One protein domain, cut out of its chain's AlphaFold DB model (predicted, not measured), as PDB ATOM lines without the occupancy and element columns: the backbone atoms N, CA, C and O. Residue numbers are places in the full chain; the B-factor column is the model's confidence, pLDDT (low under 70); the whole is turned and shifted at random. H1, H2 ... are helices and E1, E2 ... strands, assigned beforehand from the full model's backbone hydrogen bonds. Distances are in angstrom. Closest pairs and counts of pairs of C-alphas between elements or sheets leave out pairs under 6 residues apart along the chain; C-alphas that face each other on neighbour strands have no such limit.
ATOM      1  N   ARG A 478      38.748 -22.364  23.052       62.56
ATOM      2  CA  ARG A 478      39.862 -23.188  23.554       62.56
ATOM      3  C   ARG A 478      39.463 -23.980  24.795       62.56
ATOM      4  O   ARG A 478      39.885 -25.127  24.941       62.56
ATOM      5  N   SER A 479      38.609 -23.413  25.650       67.44
ATOM      6  CA  SER A 479      38.070 -24.134  26.806       67.44
ATOM      7  C   SER A 479      37.186 -25.324  26.395       67.44
ATOM      8  O   SER A 479      37.328 -26.407  26.965       67.44
ATOM      9  N   LYS A 480      36.349 -25.170  25.354       73.12
ATOM     10  CA  LYS A 480      35.516 -26.251  24.797       73.12
ATOM     11  C   LYS A 480      36.363 -27.335  24.126       73.12
ATOM     12  O   LYS A 480      36.168 -28.510  24.412       73.12
ATOM     13  N   VAL A 481      37.366 -26.958  23.327       79.19
ATOM     14  CA  VAL A 481      38.311 -27.913  22.708       79.19
ATOM     15  C   VAL A 481      39.082 -28.705  23.773       79.19
ATOM     16  O   VAL A 481      39.259 -29.918  23.651       79.19
ATOM     17  N   SER A 482      39.527 -28.042  24.848       76.31
ATOM     18  CA  SER A 482      40.230 -28.699  25.958       76.31
ATOM     19  C   SER A 482      39.319 -29.677  26.710       76.31
ATOM     20  O   SER A 482      39.741 -30.795  27.011       76.31
ATOM     21  N   ARG A 483      38.049 -29.300  26.933       77.19
ATOM     22  CA  ARG A 483      37.018 -30.184  27.497       77.19
ATOM     23  C   ARG A 483      36.824 -31.434  26.639       77.19
ATOM     24  O   ARG A 483      36.997 -32.527  27.163       77.19
ATOM     25  N   VAL A 484      36.607 -31.282  25.330       84.25
ATOM     26  CA  VAL A 484      36.460 -32.410  24.390       84.25
ATOM     27  C   VAL A 484      37.646 -33.374  24.481       84.25
ATOM     28  O   VAL A 484      37.460 -34.573  24.675       84.25
ATOM     29  N   ARG A 485      38.885 -32.868  24.448       86.31
ATOM     30  CA  ARG A 485      40.090 -33.716  24.557       86.31
ATOM     31  C   ARG A 485      40.211 -34.421  25.912       86.31
ATOM     32  O   ARG A 485      40.716 -35.546  25.985       86.31
ATOM     33  N   SER A 486      39.812 -33.751  26.993       84.31
ATOM     34  CA  SER A 486      39.797 -34.325  28.343       84.31
ATOM     35  C   SER A 486      38.755 -35.436  28.464       84.31
ATOM     36  O   SER A 486      39.036 -36.508  29.002       84.31
ATOM     37  N   ASP A 487      37.577 -35.215  27.906       86.06
ATOM     38  CA  ASP A 487      36.470 -36.159  27.960       86.06
ATOM     39  C   ASP A 487      36.731 -37.374  27.053       86.06
ATOM     40  O   ASP A 487      36.556 -38.511  27.493       86.06
ATOM     41  N   GLN A 488      37.316 -37.174  25.866       88.00
ATOM     42  CA  GLN A 488      37.839 -38.259  25.023       88.00
ATOM     43  C   GLN A 488      38.928 -39.079  25.736       88.00
ATOM     44  O   GLN A 488      39.036 -40.282  25.508       88.00
ATOM     45  N   ARG A 489      39.741 -38.469  26.618       88.69
ATOM     46  CA  ARG A 489      40.706 -39.214  27.456       88.69
ATOM     47  C   ARG A 489      39.997 -40.134  28.434       88.69
ATOM     48  O   ARG A 489      40.410 -41.278  28.580       88.69
ATOM     49  N   SER A 490      38.954 -39.626  29.077       86.31
ATOM     50  CA  SER A 490      38.164 -40.403  30.026       86.31
ATOM     51  C   SER A 490      37.478 -41.572  29.317       86.31
ATOM     52  O   SER A 490      37.571 -42.704  29.783       86.31
ATOM     53  N   MET A 491      36.895 -41.333  28.134       85.50
ATOM     54  CA  MET A 491      36.317 -42.401  27.314       85.50
ATOM     55  C   MET A 491      37.350 -43.430  26.854       85.50
ATOM     56  O   MET A 491      37.072 -44.621  26.939       85.50
ATOM     57  N   ALA A 492      38.545 -43.003  26.438       89.56
ATOM     58  CA  ALA A 492      39.630 -43.913  26.073       89.56
ATOM     59  C   ALA A 492      39.976 -44.876  27.219       89.56
ATOM     60  O   ALA A 492      40.083 -46.077  27.002       89.56
ATOM     61  N   THR A 493      40.088 -44.373  28.453       89.00
ATOM     62  CA  THR A 493      40.329 -45.223  29.628       89.00
ATOM     63  C   THR A 493      39.209 -46.247  29.832       89.00
ATOM     64  O   THR A 493      39.503 -47.409  30.102       89.00
ATOM     65  N   GLY A 494      37.946 -45.849  29.656       86.25
ATOM     66  CA  GLY A 494      36.809 -46.773  29.725       86.25
ATOM     67  C   GLY A 494      36.836 -47.842  28.627       86.25
ATOM     68  O   GLY A 494      36.570 -49.009  28.903       86.25
ATOM     69  N   LEU A 495      37.209 -47.466  27.398       85.56
ATOM     70  CA  LEU A 495      37.348 -48.387  26.264       85.56
ATOM     71  C   LEU A 495      38.456 -49.421  26.492       85.56
ATOM     72  O   LEU A 495      38.248 -50.601  26.214       85.56
ATOM     73  N   GLU A 496      39.610 -49.005  27.020       89.81
ATOM     74  CA  GLU A 496      40.707 -49.932  27.323       89.81
ATOM     75  C   GLU A 496      40.367 -50.864  28.489       89.81
ATOM     76  O   GLU A 496      40.636 -52.060  28.409       89.81
ATOM     77  N   ALA A 497      39.718 -50.358  29.541       84.81
ATOM     78  CA  ALA A 497      39.260 -51.197  30.647       84.81
ATOM     79  C   ALA A 497      38.240 -52.248  30.171       84.81
ATOM     80  O   ALA A 497      38.362 -53.425  30.500       84.81
ATOM     81  N   TYR A 498      37.300 -51.848  29.307       82.56
ATOM     82  CA  TYR A 498      36.367 -52.778  28.675       82.56
ATOM     83  C   TYR A 498      37.094 -53.840  27.839       82.56
ATOM     84  O   TYR A 498      36.737 -55.017  27.891       82.56
ATOM     85  N   PHE A 499      38.117 -53.448  27.071       84.94
ATOM     86  CA  PHE A 499      38.891 -54.376  26.246       84.94
ATOM     87  C   PHE A 499      39.669 -55.394  27.085       84.94
ATOM     88  O   PHE A 499      39.735 -56.556  26.694       84.94
ATOM     89  N   VAL A 500      40.217 -54.995  28.236       87.50
ATOM     90  CA  VAL A 500      40.900 -55.917  29.163       87.50
ATOM     91  C   VAL A 500      39.954 -57.024  29.634       87.50
ATOM     92  O   VAL A 500      40.338 -58.192  29.625       87.50
ATOM     93  N   ASP A 501      38.711 -56.673  29.963       82.06
ATOM     94  CA  ASP A 501      37.738 -57.630  30.499       82.06
ATOM     95  C   ASP A 501      37.054 -58.472  29.406       82.06
ATOM     96  O   ASP A 501      36.706 -59.630  29.636       82.06
ATOM     97  N   ASN A 502      36.871 -57.918  28.202       79.50
ATOM     98  CA  ASN A 502      36.057 -58.535  27.143       79.50
ATOM     99  C   ASN A 502      36.864 -58.997  25.918       79.50
ATOM    100  O   ASN A 502      36.310 -59.634  25.021       79.50
ATOM    101  N   ASN A 503      38.159 -58.673  25.845       82.81
ATOM    102  CA  ASN A 503      39.066 -58.963  24.724       82.81
ATOM    103  C   ASN A 503      38.540 -58.494  23.341       82.81
ATOM    104  O   ASN A 503      38.862 -59.042  22.279       82.81
ATOM    105  N   THR A 504      37.671 -57.484  23.368       81.38
ATOM    106  CA  THR A 504      37.092 -56.790  22.218       81.38
ATOM    107  C   THR A 504      36.632 -55.408  22.664       81.38
ATOM    108  O   THR A 504      36.246 -55.232  23.817       81.38
ATOM    109  N   TYR A 505      36.655 -54.423  21.767       82.31
ATOM    110  CA  TYR A 505      36.079 -53.109  22.052       82.31
ATOM    111  C   TYR A 505      34.545 -53.147  21.946       82.31
ATOM    112  O   TYR A 505      34.008 -54.037  21.270       82.31
ATOM    113  N   PRO A 506      33.827 -52.212  22.602       77.69
ATOM    114  CA  PRO A 506      32.376 -52.121  22.502       77.69
ATOM    115  C   PRO A 506      31.906 -51.976  21.057       77.69
ATOM    116  O   PRO A 506      32.529 -51.272  20.263       77.69
ATOM    117  N   ALA A 507      30.772 -52.599  20.739       67.12
ATOM    118  CA  ALA A 507      30.142 -52.454  19.433       67.12
ATOM    119  C   ALA A 507      29.717 -50.997  19.158       67.12
ATOM    120  O   ALA A 507      29.300 -50.274  20.071       67.12
ATOM    121  N   PHE A 508      29.781 -50.601  17.885       65.25
ATOM    122  CA  PHE A 508      29.276 -49.330  17.355       65.25
ATOM    123  C   PHE A 508      28.085 -49.579  16.410       65.25
ATOM    124  O   PHE A 508      27.897 -50.699  15.924       65.25
ATOM    125  N   THR A 509      27.280 -48.550  16.125       54.56
ATOM    126  CA  THR A 509      26.170 -48.631  15.150       54.56
ATOM    127  C   THR A 509      26.210 -47.486  14.139       54.56
ATOM    128  O   THR A 509      26.508 -46.359  14.517       54.56
ATOM    129  N   THR A 510      25.948 -47.764  12.854       49.75
ATOM    130  CA  THR A 510      26.229 -46.840  11.739       49.75
ATOM    131  C   THR A 510      25.093 -45.889  11.350       49.75
ATOM    132  O   THR A 510      25.382 -44.895  10.691       49.75
ATOM    133  N   VAL A 511      23.829 -46.132  11.733       41.28
ATOM    134  CA  VAL A 511      22.668 -45.269  11.392       41.28
ATOM    135  C   VAL A 511      21.507 -45.501  12.375       41.28
ATOM    136  O   VAL A 511      21.348 -46.630  12.845       41.28
ATOM    137  N   GLU A 512      20.683 -44.466  12.632       43.00
ATOM    138  CA  GLU A 512      19.395 -44.499  13.359       43.00
ATOM    139  C   GLU A 512      18.721 -45.885  13.327       43.00
ATOM    140  O   GLU A 512      18.067 -46.300  12.366       43.00
ATOM    141  N   GLY A 513      18.905 -46.626  14.418       42.12
ATOM    142  CA  GLY A 513      18.117 -47.803  14.751       42.12
ATOM    143  C   GLY A 513      18.423 -49.125  14.043       42.12
ATOM    144  O   GLY A 513      17.758 -50.098  14.408       42.12
ATOM    145  N   LYS A 514      19.360 -49.268  13.085       42.09
ATOM    146  CA  LYS A 514      19.560 -50.583  12.418       42.09
ATOM    147  C   LYS A 514      21.005 -50.928  11.998       42.09
ATOM    148  O   LYS A 514      21.501 -50.470  10.979       42.09
ATOM    149  N   TYR A 515      21.525 -51.932  12.719       38.78
ATOM    150  CA  TYR A 515      22.605 -52.902  12.442       38.78
ATOM    151  C   TYR A 515      23.995 -52.674  13.070       38.78
ATOM    152  O   TYR A 515      24.562 -51.585  13.076       38.78
ATOM    153  N   VAL A 516      24.487 -53.791  13.626       43.88
ATOM    154  CA  VAL A 516      25.724 -54.026  14.387       43.88
ATOM    155  C   VAL A 516      26.689 -54.787  13.481       43.88
ATOM    156  O   VAL A 516      26.283 -55.781  12.875       43.88
ATOM    157  N   ALA A 517      27.960 -54.389  13.428       40.66
ATOM    158  CA  ALA A 517      29.014 -55.201  12.821       40.66
ATOM    159  C   ALA A 517      30.117 -55.496  13.851       40.66
ATOM    160  O   ALA A 517      31.137 -54.820  13.900       40.66
ATOM    161  N   SER A 518      29.911 -56.533  14.671       37.97
ATOM    162  CA  SER A 518      31.007 -57.231  15.359       37.97
ATOM    163  C   SER A 518      31.309 -58.537  14.618       37.97
ATOM    164  O   SER A 518      30.372 -59.290  14.332       37.97
ATOM    165  N   PRO A 519      32.583 -58.878  14.348       36.12
ATOM    166  CA  PRO A 519      32.944 -60.210  13.881       36.12
ATOM    167  C   PRO A 519      32.689 -61.228  15.003       36.12
ATOM    168  O   PRO A 519      33.360 -61.200  16.032       36.12
ATOM    169  N   GLY A 520      31.712 -62.121  14.816       42.22
ATOM    170  CA  GLY A 520      31.518 -63.305  15.668       42.22
ATOM    171  C   GLY A 520      30.288 -63.326  16.584       42.22
ATOM    172  O   GLY A 520      30.064 -64.345  17.231       42.22
ATOM    173  N   LEU A 521      29.452 -62.282  16.619       37.81
ATOM    174  CA  LEU A 521      28.188 -62.301  17.369       37.81
ATOM    175  C   LEU A 521      26.993 -62.214  16.414       37.81
ATOM    176  O   LEU A 521      26.779 -61.216  15.727       37.81
ATOM    177  N   ALA A 522      26.207 -63.289  16.356       32.25
ATOM    178  CA  ALA A 522      24.958 -63.334  15.608       32.25
ATOM    179  C   ALA A 522      23.948 -62.328  16.190       32.25
ATOM    180  O   ALA A 522      23.580 -62.445  17.352       32.25
ATOM    181  N   ARG A 523      23.498 -61.370  15.362       36.94
ATOM    182  CA  ARG A 523      22.253 -60.571  15.469       36.94
ATOM    183  C   ARG A 523      21.653 -60.427  16.884       36.94
ATOM    184  O   ARG A 523      20.497 -60.787  17.099       36.94
ATOM    185  N   GLN A 524      22.393 -59.847  17.825       35.41
ATOM    186  CA  GLN A 524      21.832 -59.377  19.092       35.41
ATOM    187  C   GLN A 524      21.788 -57.848  19.101       35.41
ATOM    188  O   GLN A 524      22.762 -57.186  18.745       35.41
ATOM    189  N   GLN A 525      20.631 -57.295  19.474       34.72
ATOM    190  CA  GLN A 525      20.454 -55.874  19.762       34.72
ATOM    191  C   GLN A 525      21.168 -55.568  21.082       34.72
ATOM    192  O   GLN A 525      20.591 -55.715  22.154       34.72
ATOM    193  N   ILE A 526      22.445 -55.205  20.998       36.38
ATOM    194  CA  ILE A 526      23.217 -54.701  22.133       36.38
ATOM    195  C   ILE A 526      23.349 -53.184  21.936       36.38
ATOM    196  O   ILE A 526      23.781 -52.779  20.852       36.38
ATOM    197  N   PRO A 527      22.973 -52.345  22.918       36.53
ATOM    198  CA  PRO A 527      23.067 -50.892  22.798       36.53
ATOM    199  C   PRO A 527      24.540 -50.440  22.664       36.53
ATOM    200  O   PRO A 527      25.317 -50.432  23.621       36.53
ATOM    201  N   GLY A 528      24.959 -50.157  21.429       42.69
ATOM    202  CA  GLY A 528      26.313 -49.739  21.062       42.69
ATOM    203  C   GLY A 528      26.468 -48.221  21.042       42.69
ATOM    204  O   GLY A 528      25.488 -47.488  20.955       42.69
ATOM    205  N   ALA A 529      27.707 -47.732  21.091       45.31
ATOM    206  CA  ALA A 529      27.956 -46.309  20.871       45.31
ATOM    207  C   ALA A 529      27.512 -45.937  19.444       45.31
ATOM    208  O   ALA A 529      27.936 -46.569  18.471       45.31
ATOM    209  N   GLN A 530      26.599 -44.971  19.317       48.69
ATOM    210  CA  GLN A 530      26.133 -44.518  18.010       48.69
ATOM    211  C   GLN A 530      27.279 -43.833  17.260       48.69
ATOM    212  O   GLN A 530      28.043 -43.061  17.836       48.69
ATOM    213  N   MET A 531      27.397 -44.108  15.959       48.28
ATOM    214  CA  MET A 531      28.340 -43.400  15.093       48.28
ATOM    215  C   MET A 531      28.014 -41.906  15.005       48.28
ATOM    216  O   MET A 531      28.935 -41.114  14.835       48.28
ATOM    217  N   ARG A 532      26.729 -41.527  15.114       49.12
ATOM    218  CA  ARG A 532      26.230 -40.145  15.240       49.12
ATOM    219  C   ARG A 532      24.863 -40.165  15.941       49.12
ATOM    220  O   ARG A 532      23.975 -40.855  15.447       49.12
ATOM    221  N   GLY A 533      24.693 -39.397  17.021       44.78
ATOM    222  CA  GLY A 533      23.414 -39.238  17.737       44.78
ATOM    223  C   GLY A 533      23.367 -39.880  19.132       44.78
ATOM    224  O   GLY A 533      24.200 -40.707  19.476       44.78
ATOM    225  N   GLY A 534      22.425 -39.423  19.953       47.16
ATOM    226  CA  GLY A 534      22.420 -39.423  21.420       47.16
ATOM    227  C   GLY A 534      22.935 -40.614  22.243       47.16
ATOM    228  O   GLY A 534      22.794 -41.797  21.933       47.16
ATOM    229  N   ALA A 535      23.404 -40.258  23.444       47.16
ATOM    230  CA  ALA A 535      23.861 -41.156  24.511       47.16
ATOM    231  C   ALA A 535      22.794 -42.133  25.064       47.16
ATOM    232  O   ALA A 535      23.103 -42.952  25.930       47.16
ATOM    233  N   LYS A 536      21.538 -42.050  24.602       45.53
ATOM    234  CA  LYS A 536      20.396 -42.805  25.151       45.53
ATOM    235  C   LYS A 536      20.443 -44.310  24.847       45.53
ATOM    236  O   LYS A 536      19.830 -45.070  25.591       45.53
ATOM    237  N   ASP A 537      21.241 -44.733  23.862       45.06
ATOM    238  CA  ASP A 537      21.347 -46.137  23.429       45.06
ATOM    239  C   ASP A 537      22.769 -46.727  23.533       45.06
ATOM    240  O   ASP A 537      23.039 -47.782  22.968       45.06
ATOM    241  N   ALA A 538      23.703 -46.086  24.244       52.44
ATOM    242  CA  ALA A 538      25.041 -46.634  24.471       52.44
ATOM    243  C   ALA A 538      25.093 -47.275  25.868       52.44
ATOM    244  O   ALA A 538      25.264 -46.577  26.862       52.44
ATOM    245  N   SER A 539      24.898 -48.592  25.993       52.22
ATOM    246  CA  SER A 539      24.859 -49.242  27.317       52.22
ATOM    247  C   SER A 539      26.209 -49.796  27.756       52.22
ATOM    248  O   SER A 539      26.442 -49.916  28.951       52.22
ATOM    249  N   ASN A 540      27.108 -50.116  26.822       62.59
ATOM    250  CA  ASN A 540      28.213 -51.058  27.061       62.59
ATOM    251  C   ASN A 540      29.334 -50.567  27.995       62.59
ATOM    252  O   ASN A 540      30.072 -51.395  28.521       62.59
ATOM    253  N   LEU A 541      29.493 -49.252  28.201       70.50
ATOM    254  CA  LEU A 541      30.508 -48.710  29.123       70.50
ATOM    255  C   LEU A 541      29.937 -48.283  30.481       70.50
ATOM    256  O   LEU A 541      30.704 -47.995  31.394       70.50
ATOM    257  N   THR A 542      28.617 -48.225  30.633       66.25
ATOM    258  CA  THR A 542      27.948 -47.798  31.874       66.25
ATOM    259  C   THR A 542      27.207 -48.951  32.550       66.25
ATOM    260  O   THR A 542      27.075 -48.952  33.773       66.25
ATOM    261  N   THR A 543      26.752 -49.949  31.784       61.38
ATOM    262  CA  THR A 543      25.955 -51.093  32.251       61.38
ATOM    263  C   THR A 543      26.253 -52.364  31.432       61.38
ATOM    264  O   THR A 543      26.546 -52.274  30.244       61.38
ATOM    265  N   PRO A 544      26.167 -53.580  32.005       61.25
ATOM    266  CA  PRO A 544      25.919 -53.909  33.412       61.25
ATOM    267  C   PRO A 544      27.147 -53.709  34.321       61.25
ATOM    268  O   PRO A 544      26.988 -53.654  35.537       61.25
ATOM    269  N   ILE A 545      28.348 -53.570  33.749       66.88
ATOM    270  CA  ILE A 545      29.580 -53.190  34.456       66.88
ATOM    271  C   ILE A 545      29.920 -51.752  34.049       66.88
ATOM    272  O   ILE A 545      29.990 -51.440  32.862       66.88
ATOM    273  N   SER A 546      30.089 -50.870  35.034       80.25
ATOM    274  CA  SER A 546      30.364 -49.449  34.806       80.25
ATOM    275  C   SER A 546      31.870 -49.213  34.669       80.25
ATOM    276  O   SER A 546      32.597 -49.171  35.659       80.25
ATOM    277  N   TYR A 547      32.328 -49.045  33.428       80.00
ATOM    278  CA  TYR A 547      33.674 -48.569  33.077       80.00
ATOM    279  C   TYR A 547      33.735 -47.033  33.012       80.00
ATOM    280  O   TYR A 547      34.806 -46.436  33.107       80.00
ATOM    281  N   LEU A 548      32.574 -46.388  32.865       80.06
ATOM    282  CA  LEU A 548      32.351 -44.947  32.936       80.06
ATOM    283  C   LEU A 548      31.105 -44.657  33.776       80.06
ATOM    284  O   LEU A 548      30.113 -45.383  33.705       80.06
ATOM    285  N   ALA A 549      31.127 -43.554  34.529       77.75
ATOM    286  CA  ALA A 549      29.969 -43.113  35.312       77.75
ATOM    287  C   ALA A 549      28.813 -42.616  34.423       77.75
ATOM    288  O   ALA A 549      27.645 -42.800  34.749       77.75
ATOM    289  N   ARG A 550      29.148 -41.961  33.306       76.56
ATOM    290  CA  ARG A 550      28.231 -41.520  32.248       76.56
ATOM    291  C   ARG A 550      29.020 -41.225  30.977       76.56
ATOM    292  O   ARG A 550      30.222 -40.966  31.056       76.56
ATOM    293  N   TYR A 551      28.339 -41.195  29.838       78.31
ATOM    294  CA  TYR A 551      28.927 -40.693  28.600       78.31
ATOM    295  C   TYR A 551      29.109 -39.170  28.687       78.31
ATOM    296  O   TYR A 551      28.185 -38.479  29.125       78.31
ATOM    297  N   PRO A 552      30.294 -38.637  28.345       81.31
ATOM    298  CA  PRO A 552      30.485 -37.200  28.229       81.31
ATOM    299  C   PRO A 552      29.667 -36.616  27.078       81.31
ATOM    300  O   PRO A 552      29.551 -37.223  26.018       81.31
ATOM    301  N   GLU A 553      29.145 -35.412  27.288       79.88
ATOM    302  CA  GLU A 553      28.458 -34.653  26.246       79.88
ATOM    303  C   GLU A 553      29.483 -33.959  25.341       79.88
ATOM    304  O   GLU A 553      30.374 -33.240  25.814       79.88
ATOM    305  N   ASP A 554      29.342 -34.139  24.031       79.31
ATOM    306  CA  ASP A 554      30.121 -33.416  23.042       79.31
ATOM    307  C   ASP A 554      29.587 -31.986  22.913       79.31
ATOM    308  O   ASP A 554      28.485 -31.726  22.428       79.31
ATOM    309  N   SER A 555      30.425 -31.026  23.306       81.81
ATOM    310  CA  SER A 555      30.113 -29.595  23.247       81.81
ATOM    311  C   SER A 555      29.875 -29.052  21.826       81.81
ATOM    312  O   SER A 555      29.474 -27.888  21.701       81.81
ATOM    313  N   PHE A 556      30.137 -29.844  20.777       79.12
ATOM    314  CA  PHE A 556      30.006 -29.455  19.371       79.12
ATOM    315  C   PHE A 556      28.985 -30.270  18.550       79.12
ATOM    316  O   PHE A 556      28.576 -29.779  17.500       79.12
ATOM    317  N   ALA A 557      28.533 -31.448  19.003       65.62
ATOM    318  CA  ALA A 557      27.672 -32.342  18.209       65.62
ATOM    319  C   ALA A 557      26.159 -32.066  18.350       65.62
ATOM    320  O   ALA A 557      25.442 -32.123  17.354       65.62
ATOM    321  N   GLY A 558      25.691 -31.677  19.542       64.81
ATOM    322  CA  GLY A 558      24.278 -31.396  19.825       64.81
ATOM    323  C   GLY A 558      23.951 -31.552  21.319       64.81
ATOM    324  O   GLY A 558      24.758 -32.113  22.061       64.81
ATOM    325  N   PRO A 559      22.815 -31.025  21.820       56.78
ATOM    326  CA  PRO A 559      22.402 -31.245  23.206       56.78
ATOM    327  C   PRO A 559      22.189 -32.743  23.474       56.78
ATOM    328  O   PRO A 559      21.423 -33.377  22.758       56.78
ATOM    329  N   GLU A 560      22.831 -33.284  24.516       60.69
ATOM    330  CA  GLU A 560      22.797 -34.714  24.900       60.69
ATOM    331  C   GLU A 560      23.542 -35.692  23.958       60.69
ATOM    332  O   GLU A 560      23.534 -36.907  24.201       60.69
ATOM    333  N   ASP A 561      24.222 -35.197  22.919       68.44
ATOM    334  CA  ASP A 561      25.040 -36.031  22.034       68.44
ATOM    335  C   ASP A 561      26.419 -36.310  22.648       68.44
ATOM    336  O   ASP A 561      27.020 -35.452  23.291       68.44
ATOM    337  N   THR A 562      26.931 -37.525  22.449       76.56
ATOM    338  CA  THR A 562      28.296 -37.941  22.824       76.56
ATOM    339  C   THR A 562      29.211 -37.928  21.592       76.56
ATOM    340  O   THR A 562      28.741 -37.757  20.468       76.56
ATOM    341  N   PHE A 563      30.518 -38.134  21.781       80.50
ATOM    342  CA  PHE A 563      31.475 -38.256  20.674       80.50
ATOM    343  C   PHE A 563      31.121 -39.400  19.718       80.50
ATOM    344  O   PHE A 563      30.710 -40.478  20.158       80.50
ATOM    345  N   ALA A 564      31.382 -39.184  18.430       77.75
ATOM    346  CA  ALA A 564      31.335 -40.235  17.428       77.75
ATOM    347  C   ALA A 564      32.412 -41.291  17.719       77.75
ATOM    348  O   ALA A 564      33.510 -40.968  18.185       77.75
ATOM    349  N   TYR A 565      32.085 -42.558  17.470       79.31
ATOM    350  CA  TYR A 565      32.924 -43.699  17.825       79.31
ATOM    351  C   TYR A 565      32.912 -44.774  16.738       79.31
ATOM    352  O   TYR A 565      31.864 -45.132  16.197       79.31
ATOM    353  N   TYR A 566      34.090 -45.328  16.468       77.81
ATOM    354  CA  TYR A 566      34.287 -46.468  15.583       77.81
ATOM    355  C   TYR A 566      35.375 -47.374  16.154       77.81
ATOM    356  O   TYR A 566      36.385 -46.897  16.671       77.81
ATOM    357  N   SER A 567      35.183 -48.685  16.042       78.81
ATOM    358  CA  SER A 567      36.179 -49.679  16.433       78.81
ATOM    359  C   SER A 567      36.278 -50.776  15.397       78.81
ATOM    360  O   SER A 567      35.264 -51.206  14.859       78.81
ATOM    361  N   VAL A 568      37.474 -51.302  15.180       78.69
ATOM    362  CA  VAL A 568      37.701 -52.371  14.211       78.69
ATOM    363  C   VAL A 568      38.691 -53.385  14.764       78.69
ATOM    364  O   VAL A 568      39.634 -53.045  15.481       78.69
ATOM    365  N   LYS A 569      38.439 -54.657  14.448       81.19
ATOM    366  CA  LYS A 569      39.311 -55.791  14.750       81.19
ATOM    367  C   LYS A 569      39.722 -56.432  13.433       81.19
ATOM    368  O   LYS A 569      38.865 -56.910  12.692       81.19
ATOM    369  N   THR A 570      41.014 -56.409  13.150       79.75
ATOM    370  CA  THR A 570      41.627 -57.088  12.009       79.75
ATOM    371  C   THR A 570      42.155 -58.454  12.458       79.75
ATOM    372  O   THR A 570      41.970 -58.867  13.607       79.75
ATOM    373  N   ASN A 571      42.803 -59.187  11.551       76.62
ATOM    374  CA  ASN A 571      43.429 -60.467  11.894       76.62
ATOM    375  C   ASN A 571      44.638 -60.302  12.830       76.62
ATOM    376  O   ASN A 571      45.036 -61.264  13.484       76.62
ATOM    377  N   THR A 572      45.220 -59.103  12.878       78.12
ATOM    378  CA  THR A 572      46.478 -58.802  13.569       78.12
ATOM    379  C   THR A 572      46.304 -57.821  14.724       78.12
ATOM    380  O   THR A 572      47.025 -57.945  15.713       78.12
ATOM    381  N   SER A 573      45.322 -56.913  14.660       83.88
ATOM    382  CA  SER A 573      45.160 -55.834  15.644       83.88
ATOM    383  C   SER A 573      43.696 -55.538  15.980       83.88
ATOM    384  O   SER A 573      42.751 -55.977  15.329       83.88
ATOM    385  N   SER A 574      43.474 -54.782  17.054       83.31
ATOM    386  CA  SER A 574      42.170 -54.199  17.392       83.31
ATOM    387  C   SER A 574      42.369 -52.761  17.833       83.31
ATOM    388  O   SER A 574      43.273 -52.496  18.631       83.31
ATOM    389  N   GLY A 575      41.519 -51.852  17.370       85.31
ATOM    390  CA  GLY A 575      41.624 -50.437  17.708       85.31
ATOM    391  C   GLY A 575      40.314 -49.676  17.587       85.31
ATOM    392  O   GLY A 575      39.285 -50.233  17.201       85.31
ATOM    393  N   TRP A 576      40.367 -48.398  17.949       86.44
ATOM    394  CA  TRP A 576      39.228 -47.489  17.961       86.44
ATOM    395  C   TRP A 576      39.640 -46.049  17.647       86.44
ATOM    396  O   TRP A 576      40.785 -45.641  17.874       86.44
ATOM    397  N   VAL A 577      38.660 -45.276  17.181       84.69
ATOM    398  CA  VAL A 577      38.718 -43.827  17.000       84.69
ATOM    399  C   VAL A 577      37.479 -43.178  17.620       84.69
ATOM    400  O   VAL A 577      36.358 -43.665  17.477       84.69
ATOM    401  N   LEU A 578      37.708 -42.083  18.343       86.56
ATOM    402  CA  LEU A 578      36.705 -41.170  18.878       86.56
ATOM    403  C   LEU A 578      36.876 -39.822  18.196       86.56
ATOM    404  O   LEU A 578      38.006 -39.341  18.119       86.56
ATOM    405  N   TRP A 579      35.800 -39.182  17.756       85.25
ATOM    406  CA  TRP A 579      35.909 -37.858  17.152       85.25
ATOM    407  C   TRP A 579      34.696 -36.969  17.413       85.25
ATOM    408  O   TRP A 579      33.607 -37.426  17.751       85.25
ATOM    409  N   SER A 580      34.946 -35.669  17.331       84.19
ATOM    410  CA  SER A 580      33.997 -34.582  17.542       84.19
ATOM    411  C   SER A 580      34.026 -33.692  16.301       84.19
ATOM    412  O   SER A 580      35.128 -33.474  15.784       84.19
ATOM    413  N   PRO A 581      32.882 -33.133  15.865       77.94
ATOM    414  CA  PRO A 581      32.784 -32.331  14.645       77.94
ATOM    415  C   PRO A 581      33.411 -30.938  14.793       77.94
ATOM    416  O   PRO A 581      33.203 -30.061  13.970       77.94
ATOM    417  N   GLY A 582      34.086 -30.673  15.915       81.25
ATOM    418  CA  GLY A 582      34.852 -29.454  16.108       81.25
ATOM    419  C   GLY A 582      34.032 -28.152  16.046       81.25
ATOM    420  O   GLY A 582      32.802 -28.141  16.129       81.25
ATOM    421  N   PRO A 583      34.719 -27.000  15.979       77.12
ATOM    422  CA  PRO A 583      34.084 -25.682  16.035       77.12
ATOM    423  C   PRO A 583      33.094 -25.377  14.908       77.12
ATOM    424  O   PRO A 583      32.167 -24.594  15.127       77.12
ATOM    425  N   ASP A 584      33.287 -25.958  13.726       73.69
ATOM    426  CA  ASP A 584      32.440 -25.747  12.550       73.69
ATOM    427  C   ASP A 584      31.224 -26.691  12.509       73.69
ATOM    428  O   ASP A 584      30.347 -26.527  11.655       73.69
ATOM    429  N   LYS A 585      31.126 -27.605  13.490       74.56
ATOM    430  CA  LYS A 585      30.024 -28.554  13.699       74.56
ATOM    431  C   LYS A 585      29.785 -29.461  12.495       74.56
ATOM    432  O   LYS A 585      28.664 -29.938  12.283       74.56
ATOM    433  N   LYS A 586      30.828 -29.703  11.707       72.62
ATOM    434  CA  LYS A 586      30.805 -30.643  10.594       72.62
ATOM    435  C   LYS A 586      31.727 -31.792  10.929       72.62
ATOM    436  O   LYS A 586      32.790 -31.606  11.476       72.62
ATOM    437  N   TYR A 587      31.261 -32.998  10.643       71.25
ATOM    438  CA  TYR A 587      32.089 -34.185  10.775       71.25
ATOM    439  C   TYR A 587      32.802 -34.419   9.449       71.25
ATOM    440  O   TYR A 587      32.174 -34.930   8.511       71.25
ATOM    441  N   ASP A 588      34.074 -34.045   9.393       73.44
ATOM    442  CA  ASP A 588      34.909 -34.148   8.193       73.44
ATOM    443  C   ASP A 588      35.690 -35.471   8.125       73.44
ATOM    444  O   ASP A 588      36.038 -35.936   7.037       73.44
ATOM    445  N   LEU A 589      35.921 -36.129   9.266       71.06
ATOM    446  CA  LEU A 589      36.620 -37.408   9.344       71.06
ATOM    447  C   LEU A 589      35.731 -38.553   8.836       71.06
ATOM    448  O   LEU A 589      34.632 -38.805   9.346       71.06
ATOM    449  N   ASN A 590      36.249 -39.303   7.858       72.38
ATOM    450  CA  ASN A 590      35.678 -40.584   7.449       72.38
ATOM    451  C   ASN A 590      36.287 -41.723   8.286       72.38
ATOM    452  O   ASN A 590      37.495 -41.946   8.265       72.38
ATOM    453  N   TRP A 591      35.441 -42.461   9.008       65.38
ATOM    454  CA  TRP A 591      35.837 -43.554   9.902       65.38
ATOM    455  C   TRP A 591      36.510 -44.726   9.171       65.38
ATOM    456  O   TRP A 591      37.316 -45.430   9.775       65.38
ATOM    457  N   GLU A 592      36.241 -44.906   7.873       69.75
ATOM    458  CA  GLU A 592      36.876 -45.931   7.025       69.75
ATOM    459  C   GLU A 592      38.389 -45.721   6.859       69.75
ATOM    460  O   GLU A 592      39.102 -46.640   6.465       69.75
ATOM    461  N   LEU A 593      38.888 -44.521   7.173       73.81
ATOM    462  CA  LEU A 593      40.312 -44.188   7.119       73.81
ATOM    463  C   LEU A 593      41.093 -44.701   8.338       73.81
ATOM    464  O   LEU A 593      42.322 -44.651   8.340       73.81
ATOM    465  N   TYR A 594      40.414 -45.167   9.390       80.81
ATOM    466  CA  TYR A 594      41.079 -45.688  10.580       80.81
ATOM    467  C   TYR A 594      41.485 -47.158  10.401       80.81
ATOM    468  O   TYR A 594      40.634 -48.046  10.338       80.81
ATOM    469  N   ASN A 595      42.796 -47.418  10.411       83.75
ATOM    470  CA  ASN A 595      43.375 -48.758  10.327       83.75
ATOM    471  C   ASN A 595      44.287 -49.060  11.540       83.75
ATOM    472  O   ASN A 595      45.358 -48.461  11.662       83.75
ATOM    473  N   PRO A 596      43.930 -50.000  12.437       85.06
ATOM    474  CA  PRO A 596      44.729 -50.301  13.625       85.06
ATOM    475  C   PRO A 596      46.023 -51.076  13.329       85.06
ATOM    476  O   PRO A 596      46.817 -51.253  14.245       85.06
ATOM    477  N   ASP A 597      46.229 -51.562  12.099       85.62
ATOM    478  CA  ASP A 597      47.477 -52.227  11.688       85.62
ATOM    479  C   ASP A 597      48.574 -51.238  11.256       85.62
ATOM    480  O   ASP A 597      49.712 -51.631  10.998       85.62
ATOM    481  N   GLU A 598      48.245 -49.948  11.192       85.56
ATOM    482  CA  GLU A 598      49.174 -48.867  10.871       85.56
ATOM    483  C   GLU A 598      49.561 -48.073  12.121       85.56
ATOM    484  O   GLU A 598      48.886 -48.112  13.150       85.56
ATOM    485  N   THR A 599      50.658 -47.314  12.039       85.25
ATOM    486  CA  THR A 599      51.047 -46.409  13.130       85.25
ATOM    487  C   THR A 599      50.019 -45.292  13.267       85.25
ATOM    488  O   THR A 599      49.755 -44.569  12.308       85.25
ATOM    489  N   GLN A 600      49.463 -45.139  14.467       84.62
ATOM    490  CA  GLN A 600      48.412 -44.172  14.755       84.62
ATOM    491  C   GLN A 600      48.945 -42.948  15.525       84.62
ATOM    492  O   GLN A 600      49.796 -43.095  16.405       84.62
ATOM    493  N   PRO A 601      48.440 -41.728  15.248       85.06
ATOM    494  CA  PRO A 601      47.500 -41.389  14.174       85.06
ATOM    495  C   PRO A 601      48.149 -41.485  12.782       85.06
ATOM    496  O   PRO A 601      49.271 -41.011  12.598       85.06
ATOM    497  N   SER A 602      47.446 -42.075  11.810       82.81
ATOM    498  CA  SER A 602      47.958 -42.193  10.436       82.81
ATOM    499  C   SER A 602      48.045 -40.825   9.733       82.81
ATOM    500  O   SER A 602      47.286 -39.904  10.070       82.81
ATOM    501  N   PRO A 603      48.949 -40.655   8.746       82.75
ATOM    502  CA  PRO A 603      49.044 -39.427   7.949       82.75
ATOM    503  C   PRO A 603      47.712 -39.003   7.314       82.75
ATOM    504  O   PRO A 603      47.408 -37.815   7.238       82.75
ATOM    505  N   GLU A 604      46.897 -39.969   6.901       79.88
ATOM    506  CA  GLU A 604      45.587 -39.765   6.292       79.88
ATOM    507  C   GLU A 604      44.593 -39.156   7.285       79.88
ATOM    508  O   GLU A 604      43.863 -38.238   6.917       79.88
ATOM    509  N   LEU A 605      44.600 -39.600   8.549       79.62
ATOM    510  CA  LEU A 605      43.748 -39.038   9.604       79.62
ATOM    511  C   LEU A 605      44.178 -37.626  10.001       79.62
ATOM    512  O   LEU A 605      43.334 -36.780  10.292       79.62
ATOM    513  N   LEU A 606      45.484 -37.341   9.979       83.31
ATOM    514  CA  LEU A 606      46.007 -36.010  10.298       83.31
ATOM    515  C   LEU A 606      45.523 -34.927   9.321       83.31
ATOM    516  O   LEU A 606      45.430 -33.769   9.724       83.31
ATOM    517  N   ASN A 607      45.143 -35.288   8.090       82.69
ATOM    518  CA  ASN A 607      44.554 -34.347   7.126       82.69
ATOM    519  C   ASN A 607      43.171 -33.826   7.550       82.69
ATOM    520  O   ASN A 607      42.750 -32.777   7.072       82.69
ATOM    521  N   PHE A 608      42.487 -34.539   8.447       80.00
ATOM    522  CA  PHE A 608      41.170 -34.180   8.978       80.00
ATOM    523  C   PHE A 608      41.250 -33.687  10.427       80.00
ATOM    524  O   PHE A 608      40.225 -33.535  11.084       80.00
ATOM    525  N   ALA A 609      42.457 -33.464  10.957       80.94
ATOM    526  CA  ALA A 609      42.645 -33.026  12.332       80.94
ATOM    527  C   ALA A 609      42.310 -31.543  12.506       80.94
ATOM    528  O   ALA A 609      42.736 -30.691  11.728       80.94
ATOM    529  N   TYR A 610      41.631 -31.228  13.607       80.12
ATOM    530  CA  TYR A 610      41.466 -29.862  14.086       80.12
ATOM    531  C   TYR A 610      42.815 -29.127  14.202       80.12
ATOM    532  O   TYR A 610      43.703 -29.548  14.957       80.12
ATOM    533  N   ASP A 611      42.925 -27.980  13.525       72.06
ATOM    534  CA  ASP A 611      44.090 -27.099  13.563       72.06
ATOM    535  C   ASP A 611      43.898 -25.971  14.601       72.06
ATOM    536  O   ASP A 611      43.093 -25.050  14.405       72.06
ATOM    537  N   PRO A 612      44.671 -25.975  15.705       60.72
ATOM    538  CA  PRO A 612      44.580 -24.947  16.737       60.72
ATOM    539  C   PRO A 612      45.060 -23.558  16.282       60.72
ATOM    540  O   PRO A 612      44.813 -22.586  16.997       60.72
ATOM    541  N   THR A 613      45.744 -23.436  15.138       48.12
ATOM    542  CA  THR A 613      46.243 -22.151  14.618       48.12
ATOM    543  C   THR A 613      45.158 -21.309  13.944       48.12
ATOM    544  O   THR A 613      45.296 -20.088  13.905       48.12
ATOM    545  N   ASN A 614      44.050 -21.930  13.516       48.91
ATOM    546  CA  ASN A 614      42.937 -21.275  12.813       48.91
ATOM    547  C   ASN A 614      41.637 -21.177  13.638       48.91
ATOM    548  O   ASN A 614      40.591 -20.783  13.118       48.91
ATOM    549  N   GLY A 615      41.693 -21.489  14.939       58.75
ATOM    550  CA  GLY A 615      40.631 -21.174  15.901       58.75
ATOM    551  C   GLY A 615      39.235 -21.667  15.489       58.75
ATOM    552  O   GLY A 615      39.015 -22.870  15.365       58.75
ATOM    553  N   THR A 616      38.290 -20.731  15.327       49.59
ATOM    554  CA  THR A 616      36.863 -20.960  15.000       49.59
ATOM    555  C   THR A 616      36.597 -21.378  13.550       49.59
ATOM    556  O   THR A 616      35.454 -21.670  13.221       49.59
ATOM    557  N   LEU A 617      37.607 -21.349  12.673       50.91
ATOM    558  CA  LEU A 617      37.470 -21.616  11.233       50.91
ATOM    559  C   LEU A 617      38.161 -22.914  10.795       50.91
ATOM    560  O   LEU A 617      38.276 -23.155   9.596       50.91
ATOM    561  N   SER A 618      38.655 -23.724  11.737       57.84
ATOM    562  CA  SER A 618      39.264 -25.015  11.409       57.84
ATOM    563  C   SER A 618      38.205 -25.979  10.854       57.84
ATOM    564  O   SER A 618      37.286 -26.301  11.604       57.84
ATOM    565  N   PRO A 619      38.357 -26.485   9.616       59.16
ATOM    566  CA  PRO A 619      37.447 -27.453   8.991       59.16
ATOM    567  C   PRO A 619      37.833 -28.901   9.349       59.16
ATOM    568  O   PRO A 619      38.021 -29.733   8.470       59.16
ATOM    569  N   GLY A 620      38.192 -29.143  10.609       75.81
ATOM    570  CA  GLY A 620      38.834 -30.389  11.019       75.81
ATOM    571  C   GLY A 620      38.280 -30.886  12.341       75.81
ATOM    572  O   GLY A 620      38.053 -30.096  13.263       75.81
ATOM    573  N   ASP A 621      38.147 -32.203  12.445       82.31
ATOM    574  CA  ASP A 621      37.568 -32.892  13.586       82.31
ATOM    575  C   ASP A 621      38.570 -32.999  14.739       82.31
ATOM    576  O   ASP A 621      39.785 -33.171  14.573       82.31
ATOM    577  N   ILE A 622      38.055 -32.947  15.965       87.50
ATOM    578  CA  ILE A 622      38.862 -33.225  17.154       87.50
ATOM    579  C   ILE A 622      38.774 -34.721  17.412       87.50
ATOM    580  O   ILE A 622      37.760 -35.195  17.923       87.50
ATOM    581  N   PHE A 623      39.835 -35.460  17.097       87.88
ATOM    582  CA  PHE A 623      39.841 -36.909  17.260       87.88
ATOM    583  C   PHE A 623      40.890 -37.426  18.243       87.88
ATOM    584  O   PHE A 623      41.904 -36.786  18.545       87.88
ATOM    585  N   ARG A 624      40.635 -38.642  18.722       88.94
ATOM    586  CA  ARG A 624      41.542 -39.462  19.511       88.94
ATOM    587  C   ARG A 624      41.474 -40.898  19.015       88.94
ATOM    588  O   ARG A 624      40.392 -41.444  18.844       88.94
ATOM    589  N   VAL A 625      42.635 -41.511  18.851       89.62
ATOM    590  CA  VAL A 625      42.790 -42.898  18.411       89.62
ATOM    591  C   VAL A 625      43.509 -43.717  19.476       89.62
ATOM    592  O   VAL A 625      44.207 -43.153  20.328       89.62
ATOM    593  N   LYS A 626      43.350 -45.041  19.415       84.56
ATOM    594  CA  LYS A 626      44.225 -45.972  20.135       84.56
ATOM    595  C   LYS A 626      45.683 -45.741  19.709       84.56
ATOM    596  O   LYS A 626      45.952 -45.684  18.511       84.56
TER     597      LYS A 626
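AT A GLANCE: This is residues 478 to 626 of the 627 residues of an uncharacterized protein of candidate division BRC1 bacterium HGW-BRC1-1 (UniProt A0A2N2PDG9). With little regular structure, long helix H1 covers one face of an antiparallel sheet, E1 E2 E3, as two layers. Of 149 printed residues, mixed in class, 46 are in H1, E1, E2, H2, E3. It is compact, radius of gyration of the C-alphas 14.8 A, spans 45, 33 and 27 A.

IN THESE COORDINATES: Find C-alpha 478 at (39.862, -23.188, 23.554); H1 runs 35.7 A to residue 502. E1 is residues 564 to 569, E2 574 to 580, H2 603 to 606. E3, residues 622 to 625, ends at C-alpha (42.790, -42.898, 18.411).

HOW THE PARTS SIT: H1 runs along the strands, over E2 and E3, height over the sheet 9.3 A; its closest C-alphas with E3 are 488 and 624, 6.7 A. In the E1 E2 hairpin, N 566 and O 577 are within hydrogen-bond range, 3.0 A; across E2 and E3, N 578 and O 624, 2.8 A. H1 has every O i to N i+4 pair within range.

THE WHOLE: The printed part has no cut; link H1 to E1 is long; residues 507 to 540 are under pLDDT 70.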